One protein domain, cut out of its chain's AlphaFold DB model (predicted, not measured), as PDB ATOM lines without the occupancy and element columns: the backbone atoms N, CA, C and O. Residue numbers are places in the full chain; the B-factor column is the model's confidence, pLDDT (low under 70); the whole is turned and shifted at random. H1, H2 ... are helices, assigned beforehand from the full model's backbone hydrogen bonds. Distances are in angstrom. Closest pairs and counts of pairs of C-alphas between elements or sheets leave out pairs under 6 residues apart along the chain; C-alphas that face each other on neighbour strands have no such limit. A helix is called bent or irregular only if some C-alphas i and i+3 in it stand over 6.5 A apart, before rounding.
ATOM      1  N   LEU A  96      17.583 -36.498  27.785       83.19
ATOM      2  CA  LEU A  96      17.686 -35.407  28.753       83.19
ATOM      3  C   LEU A  96      16.397 -34.588  28.803       83.19
ATOM      4  O   LEU A  96      15.970 -34.231  29.892       83.19
ATOM      5  N   LEU A  97      15.797 -34.285  27.648       85.62
ATOM      6  CA  LEU A  97      14.591 -33.463  27.597       85.62
ATOM      7  C   LEU A  97      13.405 -34.157  28.278       85.62
ATOM      8  O   LEU A  97      12.740 -33.528  29.090       85.62
ATOM      9  N   GLU A  98      13.211 -35.452  28.014       86.06
ATOM     10  CA  GLU A  98      12.200 -36.283  28.687       86.06
ATOM     11  C   GLU A  98      12.396 -36.243  30.206       86.06
ATOM     12  O   GLU A  98      11.496 -35.861  30.943       86.06
ATOM     13  N   ARG A  99      13.623 -36.499  30.680       87.38
ATOM     14  CA  ARG A  99      13.936 -36.454  32.117       87.38
ATOM     15  C   ARG A  99      13.770 -35.068  32.733       87.38
ATOM     16  O   ARG A  99      13.433 -34.971  33.907       87.38
ATOM     17  N   LEU A 100      14.063 -34.002  31.988       92.12
ATOM     18  CA  LEU A 100      13.829 -32.635  32.453       92.12
ATOM     19  C   LEU A 100      12.332 -32.369  32.605       92.12
ATOM     20  O   LEU A 100      11.940 -31.766  33.595       92.12
ATOM     21  N   PHE A 101      11.502 -32.845  31.678       94.06
ATOM     22  CA  PHE A 101      10.054 -32.732  31.810       94.06
ATOM     23  C   PHE A 101       9.509 -33.557  32.973       94.06
ATOM     24  O   PHE A 101       8.733 -33.010  33.749       94.06
ATOM     25  N   ASP A 102       9.973 -34.790  33.180       91.25
ATOM     26  CA  ASP A 102       9.570 -35.592  34.343       91.25
ATOM     27  C   ASP A 102       9.873 -34.868  35.668       91.25
ATOM     28  O   ASP A 102       9.046 -34.836  36.581       91.25
ATOM     29  N   LEU A 103      11.056 -34.249  35.769       93.88
ATOM     30  CA  LEU A 103      11.465 -33.483  36.951       93.88
ATOM     31  C   LEU A 103      10.604 -32.235  37.158       93.88
ATOM     32  O   LEU A 103      10.180 -31.964  38.278       93.88
ATOM     33  N   GLU A 104      10.341 -31.479  36.095       95.94
ATOM     34  CA  GLU A 104       9.524 -30.267  36.175       95.94
ATOM     35  C   GLU A 104       8.062 -30.601  36.501       95.94
ATOM     36  O   GLU A 104       7.460 -29.916  37.326       95.94
ATOM     37  N   ALA A 105       7.510 -31.674  35.922       94.00
ATOM     38  CA  ALA A 105       6.164 -32.158  36.217       94.00
ATOM     39  C   ALA A 105       6.017 -32.584  37.686       94.00
ATOM     40  O   ALA A 105       5.005 -32.277  38.311       94.00
ATOM     41  N   ALA A 106       7.038 -33.225  38.263       92.44
ATOM     42  CA  ALA A 106       7.033 -33.641  39.665       92.44
ATOM     43  C   ALA A 106       7.029 -32.466  40.667       92.44
ATOM     44  O   ALA A 106       6.617 -32.647  41.812       92.44
ATOM     45  N   GLU A 107       7.475 -31.269  40.264       94.19
ATOM     46  CA  GLU A 107       7.442 -30.056  41.099       94.19
ATOM     47  C   GLU A 107       6.091 -29.317  41.058       94.19
ATOM     48  O   GLU A 107       5.912 -28.324  41.770       94.19
ATOM     49  N   ILE A 108       5.144 -29.750  40.221       94.50
ATOM     50  CA  ILE A 108       3.836 -29.101  40.105       94.50
ATOM     51  C   ILE A 108       2.992 -29.436  41.344       94.50
ATOM     52  O   ILE A 108       2.942 -30.601  41.750       94.50
ATOM     53  N   PRO A 109       2.311 -28.446  41.959       92.25
ATOM     54  CA  PRO A 109       1.351 -28.718  43.021       92.25
ATOM     55  C   PRO A 109       0.320 -29.754  42.558       92.25
ATOM     56  O   PRO A 109      -0.240 -29.594  41.472       92.25
ATOM     57  N   PRO A 110       0.066 -30.811  43.345       92.62
ATOM     58  CA  PRO A 110      -0.789 -31.891  42.891       92.62
ATOM     59  C   PRO A 110      -2.232 -31.408  42.722       92.62
ATOM     60  O   PRO A 110      -2.738 -30.633  43.537       92.62
ATOM     61  N   LEU A 111      -2.879 -31.870  41.653       91.00
ATOM     62  CA  LEU A 111      -4.283 -31.595  41.341       91.00
ATOM     63  C   LEU A 111      -5.118 -32.866  41.500       91.00
ATOM     64  O   LEU A 111      -4.580 -33.964  41.553       91.00
ATOM     65  N   THR A 112      -6.436 -32.729  41.566       89.94
ATOM     66  CA  THR A 112      -7.364 -33.867  41.514       89.94
ATOM     67  C   THR A 112      -7.290 -34.574  40.156       89.94
ATOM     68  O   THR A 112      -6.923 -33.964  39.144       89.94
ATOM     69  N   ALA A 113      -7.656 -35.856  40.105       89.06
ATOM     70  CA  ALA A 113      -7.675 -36.619  38.856       89.06
ATOM     71  C   ALA A 113      -8.651 -35.991  37.853       89.06
ATOM     72  O   ALA A 113      -8.338 -35.848  36.669       89.06
ATOM     73  N   SER A 114      -9.794 -35.524  38.356       85.50
ATOM     74  CA  SER A 114     -10.791 -34.792  37.575       85.50
ATOM     75  C   SER A 114     -10.221 -33.522  36.916       85.50
ATOM     76  O   SER A 114     -10.479 -33.272  35.737       85.50
ATOM     77  N   ASN A 115      -9.375 -32.756  37.616       88.38
ATOM     78  CA  ASN A 115      -8.731 -31.565  37.046       88.38
ATOM     79  C   ASN A 115      -7.696 -31.923  35.971       88.38
ATOM     80  O   ASN A 115      -7.599 -31.234  34.954       88.38
ATOM     81  N   TRP A 116      -6.939 -33.008  36.151       92.00
ATOM     82  CA  TRP A 116      -6.012 -33.472  35.115       92.00
ATOM     83  C   TRP A 116      -6.733 -33.944  33.857       92.00
ATOM     84  O   TRP A 116      -6.295 -33.639  32.748       92.00
ATOM     85  N   GLN A 117      -7.862 -34.632  34.018       88.31
ATOM     86  CA  GLN A 117      -8.707 -35.038  32.898       88.31
ATOM     87  C   GLN A 117      -9.295 -33.834  32.161       88.31
ATOM     88  O   GLN A 117      -9.316 -33.846  30.932       88.31
ATOM     89  N   ALA A 118      -9.703 -32.784  32.879       86.25
ATOM     90  CA  ALA A 118     -10.168 -31.536  32.276       86.25
ATOM     91  C   ALA A 118      -9.095 -30.908  31.372       86.25
ATOM     92  O   ALA A 118      -9.348 -30.619  30.201       86.25
ATOM     93  N   ILE A 119      -7.867 -30.773  31.886       90.88
ATOM     94  CA  ILE A 119      -6.736 -30.240  31.117       90.88
ATOM     95  C   ILE A 119      -6.426 -31.149  29.920       90.88
ATOM     96  O   ILE A 119      -6.238 -30.660  28.810       90.88
ATOM     97  N   ALA A 120      -6.400 -32.470  30.112       91.62
ATOM     98  CA  ALA A 120      -6.122 -33.419  29.037       91.62
ATOM     99  C   ALA A 120      -7.180 -33.374  27.923       91.62
ATOM    100  O   ALA A 120      -6.839 -33.426  26.738       91.62
ATOM    101  N   HIS A 121      -8.455 -33.249  28.296       87.88
ATOM    102  CA  HIS A 121      -9.560 -33.111  27.356       87.88
ATOM    103  C   HIS A 121      -9.425 -31.832  26.525       87.88
ATOM    104  O   HIS A 121      -9.476 -31.899  25.298       87.88
ATOM    105  N   LEU A 122      -9.166 -30.700  27.186       88.56
ATOM    106  CA  LEU A 122      -8.953 -29.409  26.538       88.56
ATOM    107  C   LEU A 122      -7.778 -29.459  25.555       88.56
ATOM    108  O   LEU A 122      -7.938 -29.196  24.367       88.56
ATOM    109  N   VAL A 123      -6.610 -29.900  26.029       90.06
ATOM    110  CA  VAL A 123      -5.382 -30.004  25.226       90.06
ATOM    111  C   VAL A 123      -5.565 -30.908  24.003       90.06
ATOM    112  O   VAL A 123      -4.960 -30.658  22.965       90.06
ATOM    113  N   SER A 124      -6.419 -31.933  24.085       86.56
ATOM    114  CA  SER A 124      -6.722 -32.806  22.943       86.56
ATOM    115  C   SER A 124      -7.500 -32.094  21.824       86.56
ATOM    116  O   SER A 124      -7.455 -32.541  20.677       86.56
ATOM    117  N   GLY A 125      -8.215 -31.012  22.146       85.06
ATOM    118  CA  GLY A 125      -8.969 -30.179  21.203       85.06
ATOM    119  C   GLY A 125      -8.242 -28.907  20.750       85.06
ATOM    120  O   GLY A 125      -8.603 -28.346  19.715       85.06
ATOM    121  N   THR A 126      -7.213 -28.466  21.477       88.38
ATOM    122  CA  THR A 126      -6.499 -27.207  21.216       88.38
ATOM    123  C   THR A 126      -5.321 -27.390  20.248       88.38
ATOM    124  O   THR A 126      -4.498 -28.298  20.376       88.38
ATOM    125  N   ILE A 127      -5.184 -26.476  19.280       89.62
ATOM    126  CA  ILE A 127      -4.010 -26.423  18.395       89.62
ATOM    127  C   ILE A 127      -2.874 -25.692  19.116       89.62
ATOM    128  O   ILE A 127      -2.875 -24.468  19.232       89.62
ATOM    129  N   ILE A 128      -1.873 -26.452  19.559       88.06
ATOM    130  CA  ILE A 128      -0.678 -25.917  20.218       88.06
ATOM    131  C   ILE A 128       0.422 -25.708  19.173       88.06
ATOM    132  O   ILE A 128       0.917 -26.664  18.571       88.06
ATOM    133  N   ASP A 129       0.821 -24.453  18.964       89.94
ATOM    134  CA  ASP A 129       1.888 -24.073  18.036       89.94
ATOM    135  C   ASP A 129       3.079 -23.400  18.748       89.94
ATOM    136  O   ASP A 129       3.140 -23.295  19.973       89.94
ATOM    137  N   PHE A 130       4.066 -22.934  17.978       89.75
ATOM    138  CA  PHE A 130       5.283 -22.329  18.529       89.75
ATOM    139  C   PHE A 130       5.042 -21.042  19.332       89.75
ATOM    140  O   PHE A 130       5.906 -20.668  20.128       89.75
ATOM    141  N   THR A 131       3.907 -20.359  19.159       90.19
ATOM    142  CA  THR A 131       3.592 -19.129  19.906       90.19
ATOM    143  C   THR A 131       3.402 -19.405  21.399       90.19
ATOM    144  O   THR A 131       3.783 -18.577  22.233       90.19
ATOM    145  N   TRP A 132       2.969 -20.623  21.744       91.19
ATOM    146  CA  TRP A 132       2.822 -21.094  23.120       91.19
ATOM    147  C   TRP A 132       4.139 -21.120  23.890       91.19
ATOM    148  O   TRP A 132       4.134 -21.014  25.111       91.19
ATOM    149  N   LEU A 133       5.294 -21.185  23.219       90.00
ATOM    150  CA  LEU A 133       6.601 -21.233  23.886       90.00
ATOM    151  C   LEU A 133       6.927 -19.979  24.708       90.00
ATOM    152  O   LEU A 133       7.832 -20.016  25.548       90.00
ATOM    153  N   HIS A 134       6.246 -18.861  24.466       91.19
ATOM    154  CA  HIS A 134       6.491 -17.621  25.197       91.19
ATOM    155  C   HIS A 134       5.709 -17.556  26.509       91.19
ATOM    156  O   HIS A 134       6.290 -17.197  27.533       91.19
ATOM    157  N   SER A 135       4.441 -17.969  26.482       93.56
ATOM    158  CA  SER A 135       3.514 -17.837  27.611       93.56
ATOM    159  C   SER A 135       2.550 -19.030  27.692       93.56
ATOM    160  O   SER A 135       1.337 -18.830  27.635       93.56
ATOM    161  N   PRO A 136       3.042 -20.275  27.834       94.69
ATOM    162  CA  PRO A 136       2.183 -21.453  27.716       94.69
ATOM    163  C   PRO A 136       1.159 -21.533  28.853       94.69
ATOM    164  O   PRO A 136       0.045 -21.983  28.629       94.69
ATOM    165  N   GLY A 137       1.512 -21.059  30.055       95.06
ATOM    166  CA  GLY A 137       0.580 -21.005  31.184       95.06
ATOM    167  C   GLY A 137      -0.564 -20.020  30.958       95.06
ATOM    168  O   GLY A 137      -1.702 -20.333  31.274       95.06
ATOM    169  N   GLU A 138      -0.293 -18.861  30.349       95.88
ATOM    170  CA  GLU A 138      -1.348 -17.886  30.039       95.88
ATOM    171  C   GLU A 138      -2.274 -18.405  28.937       95.88
ATOM    172  O   GLU A 138      -3.487 -18.280  29.049       95.88
ATOM    173  N   MET A 139      -1.710 -19.029  27.898       95.56
ATOM    174  CA  MET A 139      -2.503 -19.589  26.801       95.56
ATOM    175  C   MET A 139      -3.369 -20.758  27.271       95.56
ATOM    176  O   MET A 139      -4.560 -20.777  26.987       95.56
ATOM    177  N   LEU A 140      -2.815 -21.681  28.062       94.25
ATOM    178  CA  LEU A 140      -3.590 -22.791  28.616       94.25
ATOM    179  C   LEU A 140      -4.681 -22.308  29.585       94.25
ATOM    180  O   LEU A 140      -5.774 -22.863  29.606       94.25
ATOM    181  N   ALA A 141      -4.402 -21.273  30.379       93.88
ATOM    182  CA  ALA A 141      -5.392 -20.687  31.272       93.88
ATOM    183  C   ALA A 141      -6.531 -19.986  30.515       93.88
ATOM    184  O   ALA A 141      -7.680 -20.123  30.920       93.88
ATOM    185  N   ALA A 142      -6.229 -19.290  29.415       92.56
ATOM    186  CA  ALA A 142      -7.249 -18.700  28.550       92.56
ATOM    187  C   ALA A 142      -8.156 -19.779  27.937       92.56
ATOM    188  O   ALA A 142      -9.371 -19.662  28.000       92.56
ATOM    189  N   GLU A 143      -7.579 -20.879  27.449       91.38
ATOM    190  CA  GLU A 143      -8.345 -22.005  26.896       91.38
ATOM    191  C   GLU A 143      -9.246 -22.673  27.958       91.38
ATOM    192  O   GLU A 143     -10.371 -23.072  27.662       91.38
ATOM    193  N   LEU A 144      -8.790 -22.762  29.216       88.50
ATOM    194  CA  LEU A 144      -9.608 -23.251  30.337       88.50
ATOM    195  C   LEU A 144     -10.798 -22.327  30.642       88.50
ATOM    196  O   LEU A 144     -11.889 -22.803  30.964       88.50
ATOM    197  N   GLU A 145     -10.591 -21.015  30.563       87.81
ATOM    198  CA  GLU A 145     -11.638 -20.011  30.774       87.81
ATOM    199  C   GLU A 145     -12.644 -19.994  29.616       87.81
ATOM    200  O   GLU A 145     -13.853 -19.954  29.857       87.81
ATOM    201  N   ASP A 146     -12.164 -20.105  28.377       86.44
ATOM    202  CA  ASP A 146     -13.001 -20.185  27.178       86.44
ATOM    203  C   ASP A 146     -13.868 -21.453  27.199       86.44
ATOM    204  O   ASP A 146     -15.080 -21.383  26.980       86.44
ATOM    205  N   ALA A 147     -13.297 -22.600  27.582       80.88
ATOM    206  CA  ALA A 147     -14.043 -23.848  27.728       80.88
ATOM    207  C   ALA A 147     -15.179 -23.741  28.764       80.88
ATOM    208  O   ALA A 147     -16.270 -24.272  28.547       80.88
ATOM    209  N   ALA A 148     -14.980 -23.014  29.865       73.75
ATOM    210  CA  ALA A 148     -16.057 -22.771  30.826       73.75
ATOM    211  C   ALA A 148     -17.187 -21.908  30.250       73.75
ATOM    212  O   ALA A 148     -18.359 -22.133  30.562       73.75
ATOM    213  N   GLY A 149     -16.854 -20.948  29.383       67.00
ATOM    214  CA  GLY A 149     -17.832 -20.126  28.673       67.00
ATOM    215  C   GLY A 149     -18.650 -20.904  27.638       67.00
ATOM    216  O   GLY A 149     -19.841 -20.637  27.477       67.00
ATOM    217  N   GLU A 150     -18.033 -21.872  26.956       69.50
ATOM    218  CA  GLU A 150     -18.667 -22.649  25.882       69.50
ATOM    219  C   GLU A 150     -19.486 -23.844  26.384       69.50
ATOM    220  O   GLU A 150     -20.586 -24.093  25.881       69.50
ATOM    221  N   TYR A 151     -18.980 -24.576  27.378       63.59
ATOM    222  CA  TYR A 151     -19.616 -25.798  27.879       63.59
ATOM    223  C   TYR A 151     -20.481 -25.565  29.131       63.59
ATOM    224  O   TYR A 151     -21.274 -26.436  29.488       63.59
ATOM    225  N   GLY A 152     -20.403 -24.385  29.763       57.03
ATOM    226  CA  GLY A 152     -21.100 -24.062  31.014       57.03
ATOM    227  C   GLY A 152     -20.679 -24.952  32.195       57.03
ATOM    228  O   GLY A 152     -19.806 -25.808  32.065       57.03
ATOM    229  N   ASP A 153     -21.357 -24.821  33.344       54.00
ATOM    230  CA  ASP A 153     -21.143 -25.650  34.555       54.00
ATOM    231  C   ASP A 153     -21.357 -27.173  34.336       54.00
ATOM    232  O   ASP A 153     -21.228 -27.969  35.266       54.00
ATOM    233  N   LEU A 154     -21.691 -27.617  33.115       46.66
ATOM    234  CA  LEU A 154     -22.002 -29.008  32.762       46.66
ATOM    235  C   LEU A 154     -20.819 -29.975  32.921       46.66
ATOM    236  O   LEU A 154     -21.041 -31.184  32.920       46.66
ATOM    237  N   ALA A 155     -19.591 -29.474  33.073       54.22
ATOM    238  CA  ALA A 155     -18.416 -30.308  33.318       54.22
ATOM    239  C   ALA A 155     -18.075 -30.486  34.809       54.22
ATOM    240  O   ALA A 155     -17.222 -31.303  35.139       54.22
ATOM    241  N   GLY A 156     -18.722 -29.744  35.722       59.47
ATOM    242  CA  GLY A 156     -18.426 -29.816  37.160       59.47
ATOM    243  C   GLY A 156     -17.004 -29.377  37.546       59.47
ATOM    244  O   GLY A 156     -16.573 -29.628  38.668       59.47
ATOM    245  N   TRP A 157     -16.266 -28.744  36.629       68.56
ATOM    246  CA  TRP A 157     -14.903 -28.268  36.850       68.56
ATOM    247  C   TRP A 157     -14.920 -26.800  37.262       68.56
ATOM    248  O   TRP A 157     -15.401 -25.953  36.513       68.56
ATOM    249  N   ASP A 158     -14.351 -26.480  38.425       70.56
ATOM    250  CA  ASP A 158     -14.100 -25.087  38.792       70.56
ATOM    251  C   ASP A 158     -12.879 -24.579  38.007       70.56
ATOM    252  O   ASP A 158     -11.720 -24.776  38.387       70.56
ATOM    253  N   THR A 159     -13.133 -23.989  36.840       79.25
ATOM    254  CA  THR A 159     -12.084 -23.599  35.887       79.25
ATOM    255  C   THR A 159     -11.321 -22.355  36.314       79.25
ATOM    256  O   THR A 159     -10.150 -22.224  35.970       79.25
ATOM    257  N   ALA A 160     -11.922 -21.462  37.102       83.50
ATOM    258  CA  ALA A 160     -11.275 -20.239  37.570       83.50
ATOM    259  C   ALA A 160     -10.045 -20.498  38.474       83.50
ATOM    260  O   ALA A 160      -8.966 -19.970  38.178       83.50
ATOM    261  N   PRO A 161     -10.126 -21.312  39.548       86.31
ATOM    262  CA  PRO A 161      -8.952 -21.658  40.343       86.31
ATOM    263  C   PRO A 161      -7.964 -22.522  39.558       86.31
ATOM    264  O   PRO A 161      -6.758 -22.387  39.766       86.31
ATOM    265  N   LEU A 162      -8.439 -23.359  38.631       88.62
ATOM    266  CA  LEU A 162      -7.570 -24.170  37.780       88.62
ATOM    267  C   LEU A 162      -6.751 -23.297  36.817       88.62
ATOM    268  O   LEU A 162      -5.533 -23.437  36.744       88.62
ATOM    269  N   ALA A 163      -7.382 -22.329  36.156       91.75
ATOM    270  CA  ALA A 163      -6.719 -21.350  35.301       91.75
ATOM    271  C   ALA A 163      -5.724 -20.495  36.102       91.75
ATOM    272  O   ALA A 163      -4.597 -20.264  35.661       91.75
ATOM    273  N   ALA A 164      -6.085 -20.069  37.318       92.12
ATOM    274  CA  ALA A 164      -5.168 -19.361  38.211       92.12
ATOM    275  C   ALA A 164      -3.952 -20.219  38.607       92.12
ATOM    276  O   ALA A 164      -2.822 -19.723  38.613       92.12
ATOM    277  N   ALA A 165      -4.162 -21.508  38.892       91.88
ATOM    278  CA  ALA A 165      -3.085 -22.448  39.178       91.88
ATOM    279  C   ALA A 165      -2.152 -22.595  37.968       91.88
ATOM    280  O   ALA A 165      -0.944 -22.413  38.115       91.88
ATOM    281  N   VAL A 166      -2.697 -22.815  36.770       94.06
ATOM    282  CA  VAL A 166      -1.920 -22.959  35.531       94.06
ATOM    283  C   VAL A 166      -1.082 -21.710  35.224       94.06
ATOM    284  O   VAL A 166       0.089 -21.834  34.860       94.06
ATOM    285  N   ARG A 167      -1.617 -20.499  35.442       95.31
ATOM    286  CA  ARG A 167      -0.851 -19.242  35.293       95.31
ATOM    287  C   ARG A 167       0.320 -19.126  36.265       95.31
ATOM    288  O   ARG A 167       1.305 -18.456  35.962       95.31
ATOM    289  N   SER A 168       0.215 -19.744  37.440       95.06
ATOM    290  CA  SER A 168       1.274 -19.714  38.454       95.06
ATOM    291  C   SER A 168       2.448 -20.647  38.137       95.06
ATOM    292  O   SER A 168       3.521 -20.510  38.733       95.06
ATOM    293  N   TRP A 169       2.268 -21.586  37.205       96.00
ATOM    294  CA  TRP A 169       3.299 -22.546  36.839       96.00
ATOM    295  C   TRP A 169       4.411 -21.899  36.021       96.00
ATOM    296  O   TRP A 169       4.218 -20.972  35.231       96.00
ATOM    297  N   ARG A 170       5.623 -22.433  36.172       95.75
ATOM    298  CA  ARG A 170       6.745 -22.053  35.316       95.75
ATOM    299  C   ARG A 170       6.479 -22.530  33.896       95.75
ATOM    300  O   ARG A 170       5.884 -23.578  33.665       95.75
ATOM    301  N   ARG A 171       7.053 -21.819  32.928       95.56
ATOM    302  CA  ARG A 171       7.008 -22.204  31.511       95.56
ATOM    303  C   ARG A 171       7.359 -23.681  31.278       95.56
ATOM    304  O   ARG A 171       6.681 -24.357  30.518       95.56
ATOM    305  N   THR A 172       8.429 -24.162  31.904       95.38
ATOM    306  CA  THR A 172       8.921 -25.542  31.775       95.38
ATOM    307  C   THR A 172       7.947 -26.572  32.338       95.38
ATOM    308  O   THR A 172       7.784 -27.624  31.732       95.38
ATOM    309  N   GLN A 173       7.251 -26.239  33.423       96.81
ATOM    310  CA  GLN A 173       6.229 -27.083  34.040       96.81
ATOM    311  C   GLN A 173       5.007 -27.239  33.133       96.81
ATOM    312  O   GLN A 173       4.547 -28.353  32.909       96.81
ATOM    313  N   VAL A 174       4.527 -26.145  32.533       96.56
ATOM    314  CA  VAL A 174       3.401 -26.218  31.587       96.56
ATOM    315  C   VAL A 174       3.778 -27.062  30.369       96.56
ATOM    316  O   VAL A 174       3.016 -27.931  29.964       96.56
ATOM    317  N   LEU A 175       4.978 -26.864  29.812       95.25
ATOM    318  CA  LEU A 175       5.460 -27.674  28.687       95.25
ATOM    319  C   LEU A 175       5.598 -29.160  29.053       95.25
ATOM    320  O   LEU A 175       5.273 -30.008  28.229       95.25
ATOM    321  N   ALA A 176       6.024 -29.468  30.280       95.88
ATOM    322  CA  ALA A 176       6.086 -30.838  30.775       95.88
ATOM    323  C   ALA A 176       4.693 -31.482  30.873       95.88
ATOM    324  O   ALA A 176       4.521 -32.620  30.447       95.88
ATOM    325  N   VAL A 177       3.684 -30.746  31.354       95.75
ATOM    326  CA  VAL A 177       2.284 -31.209  31.390       95.75
ATOM    327  C   VAL A 177       1.749 -31.464  29.985       95.75
ATOM    328  O   VAL A 177       1.169 -32.519  29.732       95.75
ATOM    329  N   LEU A 178       1.970 -30.531  29.054       94.75
ATOM    330  CA  LEU A 178       1.544 -30.689  27.662       94.75
ATOM    331  C   LEU A 178       2.192 -31.916  27.013       94.75
ATOM    332  O   LEU A 178       1.517 -32.670  26.315       94.75
ATOM    333  N   GLU A 179       3.480 -32.148  27.270       94.06
ATOM    334  CA  GLU A 179       4.178 -33.329  26.769       94.06
ATOM    335  C   GLU A 179       3.641 -34.622  27.398       94.06
ATOM    336  O   GLU A 179       3.385 -35.581  26.669       94.06
ATOM    337  N   ALA A 180       3.396 -34.648  28.712       93.69
ATOM    338  CA  ALA A 180       2.809 -35.801  29.393       93.69
ATOM    339  C   ALA A 180       1.423 -36.150  28.821       93.69
ATOM    340  O   ALA A 180       1.164 -37.308  28.490       93.69
ATOM    341  N   ILE A 181       0.560 -35.152  28.607       93.44
ATOM    342  CA  ILE A 181      -0.760 -35.339  27.985       93.44
ATOM    343  C   ILE A 181      -0.616 -35.860  26.551       93.44
ATOM    344  O   ILE A 181      -1.275 -36.831  26.180       93.44
ATOM    345  N   ARG A 182       0.284 -35.272  25.751       91.00
ATOM    346  CA  ARG A 182       0.546 -35.700  24.366       91.00
ATOM    347  C   ARG A 182       1.007 -37.159  24.285       91.00
ATOM    348  O   ARG A 182       0.686 -37.852  23.321       91.00
ATOM    349  N   GLN A 183       1.770 -37.622  25.274       90.06
ATOM    350  CA  GLN A 183       2.228 -39.008  25.386       90.06
ATOM    351  C   GLN A 183       1.169 -39.957  25.979       90.06
ATOM    352  O   GLN A 183       1.398 -41.165  26.021       90.06
ATOM    353  N   GLY A 184       0.017 -39.444  26.427       90.12
ATOM    354  CA  GLY A 184      -0.997 -40.228  27.137       90.12
ATOM    355  C   GLY A 184      -0.581 -40.623  28.558       90.12
ATOM    356  O   GLY A 184      -1.160 -41.539  29.129       90.12
ATOM    357  N   ALA A 185       0.413 -39.944  29.133       90.81
ATOM    358  CA  ALA A 185       0.963 -40.188  30.463       90.81
ATOM    359  C   ALA A 185       0.334 -39.260  31.521       90.81
ATOM    360  O   ALA A 185       1.016 -38.714  32.380       90.81
ATOM    361  N   VAL A 186      -0.985 -39.050  31.467       90.00
ATOM    362  CA  VAL A 186      -1.686 -38.200  32.450       90.00
ATOM    363  C   VAL A 186      -1.566 -38.787  33.861       90.00
ATOM    364  O   VAL A 186      -1.351 -38.050  34.819       90.00
ATOM    365  N   ASP A 187      -1.578 -40.117  33.975       87.81
ATOM    366  CA  ASP A 187      -1.457 -40.842  35.246       87.81
ATOM    367  C   ASP A 187      -0.091 -40.666  35.939       87.81
ATOM    368  O   ASP A 187       0.052 -41.015  37.110       87.81
ATOM    369  N   SER A 188       0.933 -40.147  35.244       87.12
ATOM    370  CA  SER A 188       2.230 -39.838  35.864       87.12
ATOM    371  C   SER A 188       2.293 -38.442  36.487       87.12
ATOM    372  O   SER A 188       3.305 -38.104  37.102       87.12
ATOM    373  N   LEU A 189       1.252 -37.619  36.326       92.50
ATOM    374  CA  LEU A 189       1.195 -36.281  36.907       92.50
ATOM    375  C   LEU A 189       0.860 -36.341  38.410       92.50
ATOM    376  O   LEU A 189       0.102 -37.217  38.842       92.50
ATOM    377  N   PRO A 190       1.391 -35.414  39.234       93.81
ATOM    378  CA  PRO A 190       1.103 -35.386  40.666       93.81
ATOM    379  C   PRO A 190      -0.401 -35.255  40.929       93.81
ATOM    380  O   PRO A 190      -1.008 -34.230  40.613       93.81
ATOM    381  N   THR A 191      -1.004 -36.294  41.509       92.81
ATOM    382  CA  THR A 191      -2.461 -36.401  41.653       92.81
ATOM    383  C   THR A 191      -2.867 -36.553  43.118       92.81
ATOM    384  O   THR A 191      -2.298 -37.367  43.848       92.81
ATOM    385  N   LEU A 192      -3.840 -35.752  43.554       90.25
ATOM    386  CA  LEU A 192      -4.575 -35.928  44.803       90.25
ATOM    387  C   LEU A 192      -5.737 -36.903  44.569       90.25
ATOM    388  O   LEU A 192      -6.296 -36.910  43.470       90.25
ATOM    389  N   PRO A 193      -6.129 -37.704  45.572       79.88
ATOM    390  CA  PRO A 193      -7.394 -38.422  45.501       79.88
ATOM    391  C   PRO A 193      -8.534 -37.413  45.316       79.88
ATOM    392  O   PRO A 193      -8.534 -36.359  45.955       79.88
TER     393      PRO A 193
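AT A GLANCE: This is residues 96 to 193 of the 208 residues of an uncharacterized protein of Kitasatospora niigatensis (UniProt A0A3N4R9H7). A helical hairpin, H4 and H5 side by side, packs through H4 on two helices at a large angle to each other, H2 and H6; H1 crosses H6 at one end of the domain, and the kinked far end of H4 reaches the other. The printed part has 98 residues with six named helices, H1 to H6 in chain order, and no named strand: all helix, with mostly crossed packing. It is compact, with a radius of gyration of the C-alphas of 12.6 A and spans of 40 by 33 by 23 A.

HOW THE PARTS SIT: The longest helix, H4, residues 136 to 155, has a kink of 71 degrees near residue 149 and is irregular, with C-alphas 150 and 153 9.5 A apart. It forms a hairpin with H5, residues 159 to 168, at a shallow tilt of 8 degrees, opposite ways; their closest C-alphas, of Ala 141 and Ala 163, are 4.3 A apart. With residues 143 to 147 alone H4 touches H2, residues 113 to 125, about perpendicular at 76 degrees; the closest C-alphas are Leu 144 and Leu 122, 7.3 A. With residues 136 to 137 alone it touches H6, residues 171 to 182; C-alphas 137 and 174 are closest, at 5.9 A. H2 touches H6 with residues 120 to 124 alone, closest at C-alphas 120 and 181, 5.8 A. H1, residues 96 to 106, touches H6 about perpendicular at 80 degrees; C-alphas 101 and 176 are closest, at 4.5 A. H3, residues 130 to 133, touches no helix. Every O i to N i+4 pair is within hydrogen-bond range in H1, H5 and H6, against 8 of 9 in H2 and 13 of 16 in H4; H3 is too short for one.

IN THESE COORDINATES: H1 begins at C-alpha 96 (17.686, -35.407, 28.753), and H6 ends at C-alpha 182 (0.546, -35.700, 24.366). H4 measures 23.1 A, H2 18.8 A, H6 16.6 A, H1 15.4 A and H5 14.1 A.

THE WHOLE: The farthest C-alphas, of Leu 96 and Gly 152, are 40.5 A apart. The printed part has no cut and no long link. Residues 111 to 112 pair with 191 to 192, parallel. Residues 149 to 157 have pLDDT under 70.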